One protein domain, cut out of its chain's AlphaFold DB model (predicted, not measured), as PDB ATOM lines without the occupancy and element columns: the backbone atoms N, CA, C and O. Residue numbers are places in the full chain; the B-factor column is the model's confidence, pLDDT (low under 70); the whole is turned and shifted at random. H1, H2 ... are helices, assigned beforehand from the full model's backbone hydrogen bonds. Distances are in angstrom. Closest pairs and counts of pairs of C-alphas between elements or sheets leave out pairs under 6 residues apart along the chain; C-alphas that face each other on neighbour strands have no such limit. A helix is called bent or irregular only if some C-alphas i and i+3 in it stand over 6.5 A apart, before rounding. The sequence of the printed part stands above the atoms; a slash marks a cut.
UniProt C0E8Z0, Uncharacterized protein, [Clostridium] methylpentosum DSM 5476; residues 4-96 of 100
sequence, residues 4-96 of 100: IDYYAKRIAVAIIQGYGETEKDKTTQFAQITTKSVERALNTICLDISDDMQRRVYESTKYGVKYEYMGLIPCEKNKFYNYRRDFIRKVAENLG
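What this domain is: This is residues 4 to 96 of the 100 residues of an uncharacterized protein of [Clostridium] methylpentosum DSM 5476 (UniProt C0E8Z0). Four helices cross one another in a compact cluster: H2, H3 and H4 have their centres at the corners of a triangle, and the long, kinked H1 crosses past them, meeting the first part of H2, the last residues of H3 and the later part of H4. The long stretch 63 to 76, with no named element, leads from the end of H3 to the start of H4. The printed part has 93 residues with four named helices, H1, H2, H3 and H4 in that order, and no named strand; the class is all helix. The whole is compact, with a radius of gyration of the C-alphas of 13.0 A, and spans 38 by 29 by 23 A.

How they stand to each other: H1, residues 4 to 25, has a kink of 58 degrees near residue 19. It is irregular: C-alphas 17 and 20 are 7.6 A apart. With residues 15 to 25 alone it touches residues 31 to 38 of H2, which holds residues 29 to 48; the closest C-alphas are those of Thr 22 and Ala 31, 5.1 A apart. The two run opposite ways at a steep tilt of 68 degrees, only just short of about perpendicular. H2 is only just irregular, with C-alphas 45 and 48 6.8 A apart. H3, residues 51 to 62, is close to H2 but not clearly touching it; the closest C-alphas, those of Cys 46 and Gln 54, are 6.3 A apart. H3 touches H1 about perpendicular, at 77 degrees, with residues 61 to 62 alone, and the C-alphas of Gln 17 and Lys 62 are the closest at 4.4 A. H4, residues 77 to 94, touches the other three helices. Its closest C-alphas to H2 are those of Ser 37 and Asn 94, 5.1 A apart, at a steep tilt of 40 degrees, opposite ways. To H3 they are those of Val 57 and Arg 84, 5.4 A apart, about perpendicular at 73 degrees. To H1 they are those of Ala 12 and Ala 92, 5.2 A apart, about perpendicular at 79 degrees. Each O i to N i+4 pair is within hydrogen-bond range in H3 and H4, against 14 of 18 in H1 and 14 of 16 in H2.

Where its parts are: H1 begins at C-alpha 4, (-19.111, 3.745, -21.657), and measures 29.3 A from first to last C-alpha. H2 measures 30.4 A and ends at C-alpha 48, (-4.157, -19.041, -27.594). H3 measures 16.2 A. H4 measures 25.8 A and ends at C-alpha 94, (-5.541, -2.753, -18.304).

The domain as a whole: The two C-alphas farthest apart are those of Thr 27 and Glu 76, at 40.0 A. The printed part has no cut. The links H1 to H2 and H2 to H3 are tight, and the link H3 to H4, 14 residues, is long. The mean pLDDT of the printed part is 84.2, and residues 20 to 27 and 46 to 47 are under 70.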
ATOM      1  N   ILE A   4     -20.393   3.682 -22.369       79.00
ATOM      2  CA  ILE A   4     -19.111   3.745 -21.657       79.00
ATOM      3  C   ILE A   4     -18.104   2.769 -22.279       79.00
ATOM      4  O   ILE A   4     -17.006   3.192 -22.629       79.00
ATOM      5  N   ASP A   5     -18.500   1.522 -22.557       82.00
ATOM      6  CA  ASP A   5     -17.619   0.538 -23.213       82.00
ATOM      7  C   ASP A   5     -17.204   0.979 -24.618       82.00
ATOM      8  O   ASP A   5     -16.089   0.717 -25.066       82.00
ATOM      9  N   TYR A   6     -18.112   1.643 -25.340       85.88
ATOM     10  CA  TYR A   6     -17.813   2.185 -26.660       85.88
ATOM     11  C   TYR A   6     -16.722   3.262 -26.590       85.88
ATOM     12  O   TYR A   6     -15.758   3.206 -27.358       85.88
ATOM     13  N   TYR A   7     -16.832   4.212 -25.657       86.06
ATOM     14  CA  TYR A   7     -15.806   5.242 -25.467       86.06
ATOM     15  C   TYR A   7     -14.490   4.660 -24.946       86.06
ATOM     16  O   TYR A   7     -13.437   5.017 -25.471       86.06
ATOM     17  N   ALA A   8     -14.541   3.715 -24.005       84.38
ATOM     18  CA  ALA A   8     -13.362   3.023 -23.487       84.38
ATOM     19  C   ALA A   8     -12.561   2.349 -24.613       84.38
ATOM     20  O   ALA A   8     -11.358   2.569 -24.745       84.38
ATOM     21  N   LYS A   9     -13.241   1.614 -25.504       87.31
ATOM     22  CA  LYS A   9     -12.611   0.982 -26.676       87.31
ATOM     23  C   LYS A   9     -12.028   2.005 -27.648       87.31
ATOM     24  O   LYS A   9     -10.952   1.776 -28.193       87.31
ATOM     25  N   ARG A  10     -12.699   3.143 -27.871       90.12
ATOM     26  CA  ARG A  10     -12.165   4.217 -28.727       90.12
ATOM     27  C   ARG A  10     -10.896   4.842 -28.154       90.12
ATOM     28  O   ARG A  10      -9.958   5.072 -28.912       90.12
ATOM     29  N   ILE A  11     -10.864   5.088 -26.847       85.12
ATOM     30  CA  ILE A  11      -9.680   5.612 -26.157       85.12
ATOM     31  C   ILE A  11      -8.536   4.594 -26.239       85.12
ATOM     32  O   ILE A  11      -7.426   4.961 -26.613       85.12
ATOM     33  N   ALA A  12      -8.812   3.308 -26.000       87.69
ATOM     34  CA  ALA A  12      -7.818   2.246 -26.141       87.69
ATOM     35  C   ALA A  12      -7.228   2.179 -27.562       87.69
ATOM     36  O   ALA A  12      -6.014   2.084 -27.713       87.69
ATOM     37  N   VAL A  13      -8.053   2.299 -28.611       90.25
ATOM     38  CA  VAL A  13      -7.561   2.368 -30.000       90.25
ATOM     39  C   VAL A  13      -6.652   3.578 -30.212       90.25
ATOM     40  O   VAL A  13      -5.571   3.411 -30.767       90.25
ATOM     41  N   ALA A  14      -7.047   4.767 -29.750       87.81
ATOM     42  CA  ALA A  14      -6.228   5.974 -29.889       87.81
ATOM     43  C   ALA A  14      -4.859   5.819 -29.204       87.81
ATOM     44  O   ALA A  14      -3.831   6.183 -29.770       87.81
ATOM     45  N   ILE A  15      -4.838   5.200 -28.022       86.88
ATOM     46  CA  ILE A  15      -3.609   4.895 -27.285       86.88
ATOM     47  C   ILE A  15      -2.735   3.894 -28.052       86.88
ATOM     48  O   ILE A  15      -1.536   4.115 -28.189       86.88
ATOM     49  N   ILE A  16      -3.311   2.825 -28.611       87.75
ATOM     50  CA  ILE A  16      -2.564   1.838 -29.415       87.75
ATOM     51  C   ILE A  16      -1.964   2.489 -30.672       87.75
ATOM     52  O   ILE A  16      -0.836   2.173 -31.054       87.75
ATOM     53  N   GLN A  17      -2.694   3.410 -31.306       88.81
ATOM     54  CA  GLN A  17      -2.223   4.156 -32.475       88.81
ATOM     55  C   GLN A  17      -1.061   5.101 -32.120       88.81
ATOM     56  O   GLN A  17      -0.067   5.130 -32.843       88.81
ATOM     57  N   GLY A  18      -1.138   5.792 -30.976       81.44
ATOM     58  CA  GLY A  18      -0.079   6.672 -30.455       81.44
ATOM     59  C   GLY A  18       1.063   5.961 -29.711       81.44
ATOM     60  O   GLY A  18       2.049   6.595 -29.345       81.44
ATOM     61  N   TYR A  19       0.971   4.643 -29.508       72.00
ATOM     62  CA  TYR A  19       1.876   3.862 -28.655       72.00
ATOM     63  C   TYR A  19       3.370   4.076 -28.954       72.00
ATOM     64  O   TYR A  19       4.177   4.282 -28.050       72.00
ATOM     65  N   GLY A  20       3.745   4.071 -30.238       62.66
ATOM     66  CA  GLY A  20       5.145   4.235 -30.655       62.66
ATOM     67  C   GLY A  20       5.689   5.658 -30.483       62.66
ATOM     68  O   GLY A  20       6.901   5.850 -30.465       62.66
ATOM     69  N   GLU A  21       4.816   6.658 -30.354       65.44
ATOM     70  CA  GLU A  21       5.210   8.034 -30.032       65.44
ATOM     71  C   GLU A  21       5.421   8.186 -28.524       65.44
ATOM     72  O   GLU A  21       6.414   8.775 -28.107       65.44
ATOM     73  N   THR A  22       4.570   7.552 -27.707       57.31
ATOM     74  CA  THR A  22       4.758   7.488 -26.250       57.31
ATOM     75  C   THR A  22       5.996   6.686 -25.833       57.31
ATOM     76  O   THR A  22       6.618   7.010 -24.828       57.31
ATOM     77  N   GLU A  23       6.427   5.688 -26.617       55.97
ATOM     78  CA  GLU A  23       7.671   4.943 -26.353       55.97
ATOM     79  C   GLU A  23       8.948   5.775 -26.512       55.97
ATOM     80  O   GLU A  23       9.981   5.394 -25.958       55.97
ATOM     81  N   LYS A  24       8.910   6.890 -27.254       62.28
ATOM     82  CA  LYS A  24      10.077   7.770 -27.418       62.28
ATOM     83  C   LYS A  24      10.372   8.575 -26.153       62.28
ATOM     84  O   LYS A  24      11.520   8.952 -25.945       62.28
ATOM     85  N   ASP A  25       9.369   8.773 -25.299       64.56
ATOM     86  CA  ASP A  25       9.500   9.458 -24.015       64.56
ATOM     87  C   ASP A  25       8.958   8.593 -22.862       64.56
ATOM     88  O   ASP A  25       7.926   8.866 -22.239       64.56
ATOM     89  N   LYS A  26       9.691   7.508 -22.564       63.47
ATOM     90  CA  LYS A  26       9.375   6.548 -21.483       63.47
ATOM     91  C   LYS A  26       9.463   7.145 -20.072       63.47
ATOM     92  O   LYS A  26       9.283   6.419 -19.091       63.47
ATOM     93  N   THR A  27       9.787   8.430 -19.943       64.81
ATOM     94  CA  THR A  27       9.952   9.084 -18.640       64.81
ATOM     95  C   THR A  27       8.612   9.462 -18.017       64.81
ATOM     96  O   THR A  27       8.495   9.506 -16.793       64.81
ATOM     97  N   THR A  28       7.570   9.652 -18.833       76.81
ATOM     98  CA  THR A  28       6.242   9.995 -18.321       76.81
ATOM     99  C   THR A  28       5.529   8.766 -17.752       76.81
ATOM    100  O   THR A  28       5.530   7.677 -18.332       76.81
ATOM    101  N   GLN A  29       4.849   8.944 -16.616       80.19
ATOM    102  CA  GLN A  29       4.032   7.894 -15.999       80.19
ATOM    103  C   GLN A  29       2.951   7.377 -16.964       80.19
ATOM    104  O   GLN A  29       2.661   6.181 -16.997       80.19
ATOM    105  N   PHE A  30       2.395   8.265 -17.792       78.94
ATOM    106  CA  PHE A  30       1.418   7.912 -18.818       78.94
ATOM    107  C   PHE A  30       2.005   6.985 -19.891       78.94
ATOM    108  O   PHE A  30       1.384   5.969 -20.214       78.94
ATOM    109  N   ALA A  31       3.206   7.282 -20.402       76.62
ATOM    110  CA  ALA A  31       3.886   6.413 -21.358       76.62
ATOM    111  C   ALA A  31       4.156   5.031 -20.753       76.62
ATOM    112  O   ALA A  31       3.836   4.023 -21.369       76.62
ATOM    113  N   GLN A  32       4.639   4.962 -19.509       80.44
ATOM    114  CA  GLN A  32       4.920   3.684 -18.843       80.44
ATOM    115  C   GLN A  32       3.664   2.831 -18.620       80.44
ATOM    116  O   GLN A  32       3.698   1.617 -18.829       80.44
ATOM    117  N   ILE A  33       2.556   3.447 -18.196       84.75
ATOM    118  CA  ILE A  33       1.270   2.756 -18.021       84.75
ATOM    119  C   ILE A  33       0.753   2.261 -19.373       84.75
ATOM    120  O   ILE A  33       0.305   1.119 -19.476       84.75
ATOM    121  N   THR A  34       0.861   3.088 -20.411       83.50
ATOM    122  CA  THR A  34       0.469   2.745 -21.780       83.50
ATOM    123  C   THR A  34       1.277   1.562 -22.316       83.50
ATOM    124  O   THR A  34       0.677   0.569 -22.733       83.50
ATOM    125  N   THR A  35       2.613   1.624 -22.218       83.12
ATOM    126  CA  THR A  35       3.554   0.539 -22.549       83.12
ATOM    127  C   THR A  35       3.124  -0.771 -21.902       83.12
ATOM    128  O   THR A  35       2.751  -1.724 -22.585       83.12
ATOM    129  N   LYS A  36       3.037  -0.778 -20.568       86.94
ATOM    130  CA  LYS A  36       2.680  -1.976 -19.799       86.94
ATOM    131  C   LYS A  36       1.289  -2.512 -20.132       86.94
ATOM    132  O   LYS A  36       1.084  -3.722 -20.105       86.94
ATOM    133  N   SER A  37       0.325  -1.637 -20.416       88.25
ATOM    134  CA  SER A  37      -1.060  -2.042 -20.686       88.25
ATOM    135  C   SER A  37      -1.199  -2.768 -22.020       88.25
ATOM    136  O   SER A  37      -1.895  -3.784 -22.086       88.25
ATOM    137  N   VAL A  38      -0.521  -2.279 -23.061       87.06
ATOM    138  CA  VAL A  38      -0.498  -2.908 -24.390       87.06
ATOM    139  C   VAL A  38       0.287  -4.215 -24.358       87.06
ATOM    140  O   VAL A  38      -0.224  -5.224 -24.838       87.06
ATOM    141  N   GLU A  39       1.467  -4.233 -23.733       86.94
ATOM    142  CA  GLU A  39       2.270  -5.453 -23.573       86.94
ATOM    143  C   GLU A  39       1.509  -6.538 -22.802       86.94
ATOM    144  O   GLU A  39       1.442  -7.684 -23.244       86.94
ATOM    145  N   ARG A  40       0.859  -6.188 -21.682       88.94
ATOM    146  CA  ARG A  40       0.004  -7.134 -20.944       88.94
ATOM    147  C   ARG A  40      -1.169  -7.625 -21.776       88.94
ATOM    148  O   ARG A  40      -1.507  -8.801 -21.691       88.94
ATOM    149  N   ALA A  41      -1.813  -6.744 -22.538       88.50
ATOM    150  CA  ALA A  41      -2.959  -7.120 -23.354       88.50
ATOM    151  C   ALA A  41      -2.562  -8.107 -24.451       88.50
ATOM    152  O   ALA A  41      -3.285  -9.081 -24.629       88.50
ATOM    153  N   LEU A  42      -1.407  -7.897 -25.100       84.44
ATOM    154  CA  LEU A  42      -0.796  -8.891 -25.977       84.44
ATOM    155  C   LEU A  42      -0.582 -10.176 -25.175       84.44
ATOM    156  O   LEU A  42      -1.332 -11.116 -25.363       84.44
ATOM    157  N   ASN A  43       0.266 -10.190 -24.150       81.25
ATOM    158  CA  ASN A  43       0.579 -11.413 -23.393       81.25
ATOM    159  C   ASN A  43      -0.636 -12.193 -22.835       81.25
ATOM    160  O   ASN A  43      -0.514 -13.384 -22.570       81.25
ATOM    161  N   THR A  44      -1.802 -11.557 -22.660       81.06
ATOM    162  CA  THR A  44      -3.019 -12.210 -22.145       81.06
ATOM    163  C   THR A  44      -3.907 -12.809 -23.238       81.06
ATOM    164  O   THR A  44      -4.325 -13.955 -23.106       81.06
ATOM    165  N   ILE A  45      -4.213 -12.078 -24.319       72.38
ATOM    166  CA  ILE A  45      -5.012 -12.643 -25.433       72.38
ATOM    167  C   ILE A  45      -4.212 -13.674 -26.241       72.38
ATOM    168  O   ILE A  45      -4.766 -14.425 -27.039       72.38
ATOM    169  N   CYS A  46      -2.892 -13.641 -26.069       60.78
ATOM    170  CA  CYS A  46      -1.925 -14.334 -26.890       60.78
ATOM    171  C   CYS A  46      -1.556 -15.736 -26.406       60.78
ATOM    172  O   CYS A  46      -0.813 -16.420 -27.100       60.78
ATOM    173  N   LEU A  47      -2.093 -16.195 -25.270       65.81
ATOM    174  CA  LEU A  47      -1.895 -17.579 -24.825       65.81
ATOM    175  C   LEU A  47      -2.472 -18.601 -25.825       65.81
ATOM    176  O   LEU A  47      -1.988 -19.726 -25.894       65.81
ATOM    177  N   ASP A  48      -3.445 -18.181 -26.643       72.50
ATOM    178  CA  ASP A  48      -4.157 -19.041 -27.594       72.50
ATOM    179  C   ASP A  48      -3.727 -18.859 -29.066       72.50
ATOM    180  O   ASP A  48      -4.278 -19.522 -29.952       72.50
ATOM    181  N   ILE A  49      -2.790 -17.947 -29.377       81.69
ATOM    182  CA  ILE A  49      -2.408 -17.617 -30.765       81.69
ATOM    183  C   ILE A  49      -0.896 -17.417 -30.955       81.69
ATOM    184  O   ILE A  49      -0.206 -16.871 -30.098       81.69
ATOM    185  N   SER A  50      -0.377 -17.814 -32.123       86.38
ATOM    186  CA  SER A  50       1.047 -17.671 -32.469       86.38
ATOM    187  C   SER A  50       1.499 -16.210 -32.504       86.38
ATOM    188  O   SER A  50       0.723 -15.351 -32.915       86.38
ATOM    189  N   ASP A  51       2.766 -15.940 -32.174       84.94
ATOM    190  CA  ASP A  51       3.369 -14.591 -32.156       84.94
ATOM    191  C   ASP A  51       3.130 -13.789 -33.448       84.94
ATOM    192  O   ASP A  51       2.867 -12.585 -33.406       84.94
ATOM    193  N   ASP A  52       3.128 -14.464 -34.602       87.12
ATOM    194  CA  ASP A  52       2.793 -13.851 -35.893       87.12
ATOM    195  C   ASP A  52       1.357 -13.298 -35.917       87.12
ATOM    196  O   ASP A  52       1.116 -12.172 -36.356       87.12
ATOM    197  N   MET A  53       0.389 -14.045 -35.380       88.38
ATOM    198  CA  MET A  53      -1.001 -13.597 -35.276       88.38
ATOM    199  C   MET A  53      -1.136 -12.404 -34.324       88.38
ATOM    200  O   MET A  53      -1.871 -11.461 -34.621       88.38
ATOM    201  N   GLN A  54      -0.404 -12.417 -33.208       88.56
ATOM    202  CA  GLN A  54      -0.393 -11.319 -32.233       88.56
ATOM    203  C   GLN A  54       0.099 -10.028 -32.883       88.56
ATOM    204  O   GLN A  54      -0.546  -8.979 -32.788       88.56
ATOM    205  N   ARG A  55       1.212 -10.128 -33.617       88.44
ATOM    206  CA  ARG A  55       1.789  -9.019 -34.373       88.44
ATOM    207  C   ARG A  55       0.793  -8.468 -35.389       88.44
ATOM    208  O   ARG A  55       0.597  -7.256 -35.446       88.44
ATOM    209  N   ARG A  56       0.103  -9.328 -36.139       90.25
ATOM    210  CA  ARG A  56      -0.907  -8.892 -37.120       90.25
ATOM    211  C   ARG A  56      -2.120  -8.232 -36.469       90.25
ATOM    212  O   ARG A  56      -2.629  -7.243 -36.996       90.25
ATOM    213  N   VAL A  57      -2.577  -8.722 -35.318       91.44
ATOM    214  CA  VAL A  57      -3.652  -8.083 -34.536       91.44
ATOM    215  C   VAL A  57      -3.231  -6.690 -34.062       91.44
ATOM    216  O   VAL A  57      -4.002  -5.728 -34.192       91.44
ATOM    217  N   TYR A  58      -1.997  -6.559 -33.574       90.38
ATOM    218  CA  TYR A  58      -1.419  -5.277 -33.190       90.38
ATOM    219  C   TYR A  58      -1.331  -4.318 -34.383       90.38
ATOM    220  O   TYR A  58      -1.884  -3.220 -34.321       90.38
ATOM    221  N   GLU A  59      -0.726  -4.741 -35.497       89.88
ATOM    222  CA  GLU A  59      -0.579  -3.936 -36.716       89.88
ATOM    223  C   GLU A  59      -1.940  -3.525 -37.301       89.88
ATOM    224  O   GLU A  59      -2.134  -2.368 -37.679       89.88
ATOM    225  N   SER A  60      -2.929  -4.425 -37.293       92.69
ATOM    226  CA  SER A  60      -4.308  -4.117 -37.693       92.69
ATOM    227  C   SER A  60      -4.925  -2.997 -36.866       92.69
ATOM    228  O   SER A  60      -5.679  -2.168 -37.382       92.69
ATOM    229  N   THR A  61      -4.637  -2.987 -35.567       92.06
ATOM    230  CA  THR A  61      -5.200  -2.013 -34.632       92.06
ATOM    231  C   THR A  61      -4.461  -0.685 -34.719       92.06
ATOM    232  O   THR A  61      -5.103   0.358 -34.846       92.06
ATOM    233  N   LYS A  62      -3.127  -0.730 -34.720       90.81
ATOM    234  CA  LYS A  62      -2.243   0.437 -34.749       90.81
ATOM    235  C   LYS A  62      -2.261   1.165 -36.086       90.81
ATOM    236  O   LYS A  62      -2.392   2.379 -36.117       90.81
ATOM    237  N   TYR A  63      -2.150   0.437 -37.188       89.50
ATOM    238  CA  TYR A  63      -2.038   1.036 -38.521       89.50
ATOM    239  C   TYR A  63      -3.347   0.965 -39.312       89.50
ATOM    240  O   TYR A  63      -3.416   1.423 -40.447       89.50
ATOM    241  N   GLY A  64      -4.403   0.383 -38.736       88.88
ATOM    242  CA  GLY A  64      -5.692   0.255 -39.413       88.88
ATOM    243  C   GLY A  64      -5.694  -0.757 -40.562       88.88
ATOM    244  O   GLY A  64      -6.644  -0.764 -41.347       88.88
ATOM    245  N   VAL A  65      -4.676  -1.622 -40.664       89.56
ATOM    246  CA  VAL A  65      -4.596  -2.651 -41.712       89.56
ATOM    247  C   VAL A  65      -5.826  -3.553 -41.619       89.56
ATOM    248  O   VAL A  65      -6.178  -4.043 -40.540       89.56
ATOM    249  N   LYS A  66      -6.516  -3.755 -42.744       88.06
ATOM    250  CA  LYS A  66      -7.671  -4.661 -42.829       88.06
ATOM    251  C   LYS A  66      -7.209  -6.081 -43.134       88.06
ATOM    252  O   LYS A  66      -6.168  -6.252 -43.760       88.06
ATOM    253  N   TYR A  67      -7.989  -7.072 -42.706       88.69
ATOM    254  CA  TYR A  67      -7.672  -8.492 -42.869       88.69
ATOM    255  C   TYR A  67      -7.302  -8.846 -44.322       88.69
ATOM    256  O   TYR A  67      -6.342  -9.568 -44.564       88.69
ATOM    257  N   GLU A  68      -8.006  -8.261 -45.291       88.94
ATOM    258  CA  GLU A  68      -7.814  -8.484 -46.729       88.94
ATOM    259  C   GLU A  68      -6.432  -8.054 -47.244       88.94
ATOM    260  O   GLU A  68      -5.991  -8.533 -48.284       88.94
ATOM    261  N   TYR A  69      -5.744  -7.162 -46.527       88.25
ATOM    262  CA  TYR A  69      -4.439  -6.622 -46.917       88.25
ATOM    263  C   TYR A  69      -3.271  -7.245 -46.149       88.25
ATOM    264  O   TYR A  69      -2.129  -6.844 -46.339       88.25
ATOM    265  N   MET A  70      -3.531  -8.221 -45.277       83.44
ATOM    266  CA  MET A  70      -2.503  -8.843 -44.435       83.44
ATOM    267  C   MET A  70      -1.844 -10.072 -45.071       83.44
ATOM    268  O   MET A  70      -1.031 -10.731 -44.425       83.44
ATOM    269  N   GLY A  71      -2.198 -10.403 -46.315       83.69
ATOM    270  CA  GLY A  71      -1.698 -11.587 -47.009       83.69
ATOM    271  C   GLY A  71      -2.234 -12.892 -46.413       83.69
ATOM    272  O   GLY A  71      -3.379 -12.968 -45.971       83.69
ATOM    273  N   LEU A  72      -1.405 -13.938 -46.414       83.62
ATOM    274  CA  LEU A  72      -1.768 -15.258 -45.889       83.62
ATOM    275  C   LEU A  72      -1.844 -15.227 -44.359       83.62
ATOM    276  O   LEU A  72      -0.808 -15.157 -43.695       83.62
ATOM    277  N   ILE A  73      -3.061 -15.279 -43.815       82.88
ATOM    278  CA  ILE A  73      -3.339 -15.447 -42.384       82.88
ATOM    279  C   ILE A  73      -3.910 -16.855 -42.157       82.88
ATOM    280  O   ILE A  73      -4.896 -17.212 -42.803       82.88
ATOM    281  N   PRO A  74      -3.365 -17.645 -41.214       80.88
ATOM    282  CA  PRO A  74      -3.851 -18.992 -40.909       80.88
ATOM    283  C   PRO A  74      -5.081 -18.979 -39.977       80.88
ATOM    284  O   PRO A  74      -5.159 -19.744 -39.019       80.88
ATOM    285  N   CYS A  75      -6.038 -18.074 -40.193       85.69
ATOM    286  CA  CYS A  75      -7.302 -18.059 -39.460       85.69
ATOM    287  C   CYS A  75      -8.397 -17.371 -40.274       85.69
ATOM    288  O   CYS A  75      -8.115 -16.543 -41.127       85.69
ATOM    289  N   GLU A  76      -9.658 -17.700 -40.005       89.62
ATOM    290  CA  GLU A  76     -10.778 -17.056 -40.683       89.62
ATOM    291  C   GLU A  76     -10.899 -15.572 -40.314       89.62
ATOM    292  O   GLU A  76     -10.677 -15.173 -39.167       89.62
ATOM    293  N   LYS A  77     -11.386 -14.765 -41.264       91.56
ATOM    294  CA  LYS A  77     -11.638 -13.326 -41.090       91.56
ATOM    295  C   LYS A  77     -12.402 -13.001 -39.802       91.56
ATOM    296  O   LYS A  77     -12.016 -12.099 -39.061       91.56
ATOM    297  N   ASN A  78     -13.473 -13.737 -39.507       92.00
ATOM    298  CA  ASN A  78     -14.278 -13.502 -38.304       92.00
ATOM    299  C   ASN A  78     -13.483 -13.776 -37.024       92.00
ATOM    300  O   ASN A  78     -13.548 -12.993 -36.076       92.00
ATOM    301  N   LYS A  79     -12.683 -14.848 -37.019       90.81
ATOM    302  CA  LYS A  79     -11.815 -15.209 -35.897       90.81
ATOM    303  C   LYS A  79     -10.748 -14.137 -35.666       90.81
ATOM    304  O   LYS A  79     -10.556 -13.707 -34.533       90.81
ATOM    305  N   PHE A  80     -10.153 -13.617 -36.738       92.25
ATOM    306  CA  PHE A  80      -9.205 -12.506 -36.662       92.25
ATOM    307  C   PHE A  80      -9.812 -11.253 -36.012       92.25
ATOM    308  O   PHE A  80      -9.235 -10.669 -35.093       92.25
ATOM    309  N   TYR A  81     -11.004 -10.837 -36.451       92.38
ATOM    310  CA  TYR A  81     -11.663  -9.668 -35.867       92.38
ATOM    311  C   TYR A  81     -12.132  -9.899 -34.424       92.38
ATOM    312  O   TYR A  81     -12.232  -8.929 -33.673       92.38
ATOM    313  N   ASN A  82     -12.367 -11.146 -34.004       91.94
ATOM    314  CA  ASN A  82     -12.565 -11.467 -32.589       91.94
ATOM    315  C   ASN A  82     -11.299 -11.169 -31.784       91.94
ATOM    316  O   ASN A  82     -11.371 -10.355 -30.869       91.94
ATOM    317  N   TYR A  83     -10.137 -11.682 -32.208       91.38
ATOM    318  CA  TYR A  83      -8.860 -11.388 -31.546       91.38
ATOM    319  C   TYR A  83      -8.577  -9.890 -31.464       91.38
ATOM    320  O   TYR A  83      -8.194  -9.378 -30.417       91.38
ATOM    321  N   ARG A  84      -8.846  -9.150 -32.545       92.25
ATOM    322  CA  ARG A  84      -8.703  -7.690 -32.551       92.25
ATOM    323  C   ARG A  84      -9.628  -7.000 -31.545       92.25
ATOM    324  O   ARG A  84      -9.216  -6.044 -30.890       92.25
ATOM    325  N   ARG A  85     -10.879  -7.450 -31.421       92.25
ATOM    326  CA  ARG A  85     -11.832  -6.897 -30.443       92.25
ATOM    327  C   ARG A  85     -11.422  -7.219 -29.011       92.25
ATOM    328  O   ARG A  85     -11.500  -6.324 -28.169       92.25
ATOM    329  N   ASP A  86     -10.976  -8.443 -28.756       91.56
ATOM    330  CA  ASP A  86     -10.499  -8.870 -27.440       91.56
ATOM    331  C   ASP A  86      -9.230  -8.133 -27.033       91.56
ATOM    332  O   ASP A  86      -9.135  -7.673 -25.898       91.56
ATOM    333  N   PHE A  87      -8.315  -7.898 -27.975       91.94
ATOM    334  CA  PHE A  87      -7.140  -7.065 -27.749       91.94
ATOM    335  C   PHE A  87      -7.504  -5.657 -27.280       91.94
ATOM    336  O   PHE A  87      -7.058  -5.216 -26.222       91.94
ATOM    337  N   ILE A  88      -8.362  -4.959 -28.032       92.44
ATOM    338  CA  ILE A  88      -8.792  -3.592 -27.701       92.44
ATOM    339  C   ILE A  88      -9.494  -3.560 -26.342       92.44
ATOM    340  O   ILE A  88      -9.263  -2.649 -25.547       92.44
ATOM    341  N   ARG A  89     -10.346  -4.555 -26.068       92.12
ATOM    342  CA  ARG A  89     -11.017  -4.695 -24.774       92.12
ATOM    343  C   ARG A  89      -9.997  -4.865 -23.646       92.12
ATOM    344  O   ARG A  89     -10.078  -4.136 -22.665       92.12
ATOM    345  N   LYS A  90      -9.010  -5.752 -23.800       91.50
ATOM    346  CA  LYS A  90      -8.021  -6.016 -22.748       91.50
ATOM    347  C   LYS A  90      -7.102  -4.823 -22.497       91.50
ATOM    348  O   LYS A  90      -6.760  -4.548 -21.354       91.50
ATOM    349  N   VAL A  91      -6.761  -4.060 -23.539       91.50
ATOM    350  CA  VAL A  91      -6.067  -2.772 -23.376       91.50
ATOM    351  C   VAL A  91      -6.923  -1.792 -22.570       91.50
ATOM    352  O   VAL A  91      -6.409  -1.172 -21.645       91.50
ATOM    353  N   ALA A  92      -8.220  -1.674 -22.870       90.75
ATOM    354  CA  ALA A  92      -9.122  -0.803 -22.117       90.75
ATOM    355  C   ALA A  92      -9.238  -1.214 -20.636       90.75
ATOM    356  O   ALA A  92      -9.183  -0.350 -19.763       90.75
ATOM    357  N   GLU A  93      -9.326  -2.513 -20.347       90.56
ATOM    358  CA  GLU A  93      -9.321  -3.054 -18.979       90.56
ATOM    359  C   GLU A  93      -8.008  -2.756 -18.249       90.56
ATOM    360  O   GLU A  93      -8.024  -2.244 -17.131       90.56
ATOM    361  N   ASN A  94      -6.862  -3.001 -18.893       90.69
ATOM    362  CA  ASN A  94      -5.541  -2.753 -18.304       90.69
ATOM    363  C   ASN A  94      -5.294  -1.267 -18.002       90.69
ATOM    364  O   ASN A  94      -4.573  -0.943 -17.059       90.69
ATOM    365  N   LEU A  95      -5.912  -0.374 -18.780       88.69
ATOM    366  CA  LEU A  95      -5.902   1.074 -18.563       88.69
ATOM    367  C   LEU A  95      -6.942   1.540 -17.528       88.69
ATOM    368  O   LEU A  95      -7.011   2.731 -17.234       88.69
ATOM    369  N   GLY A  96      -7.777   0.638 -17.001       88.56
ATOM    370  CA  GLY A  96      -8.857   0.964 -16.066       88.56
ATOM    371  C   GLY A  96     -10.040   1.708 -16.700       88.56
ATOM    372  O   GLY A  96     -10.823   2.331 -15.987       88.56
TER     373      GLY A  96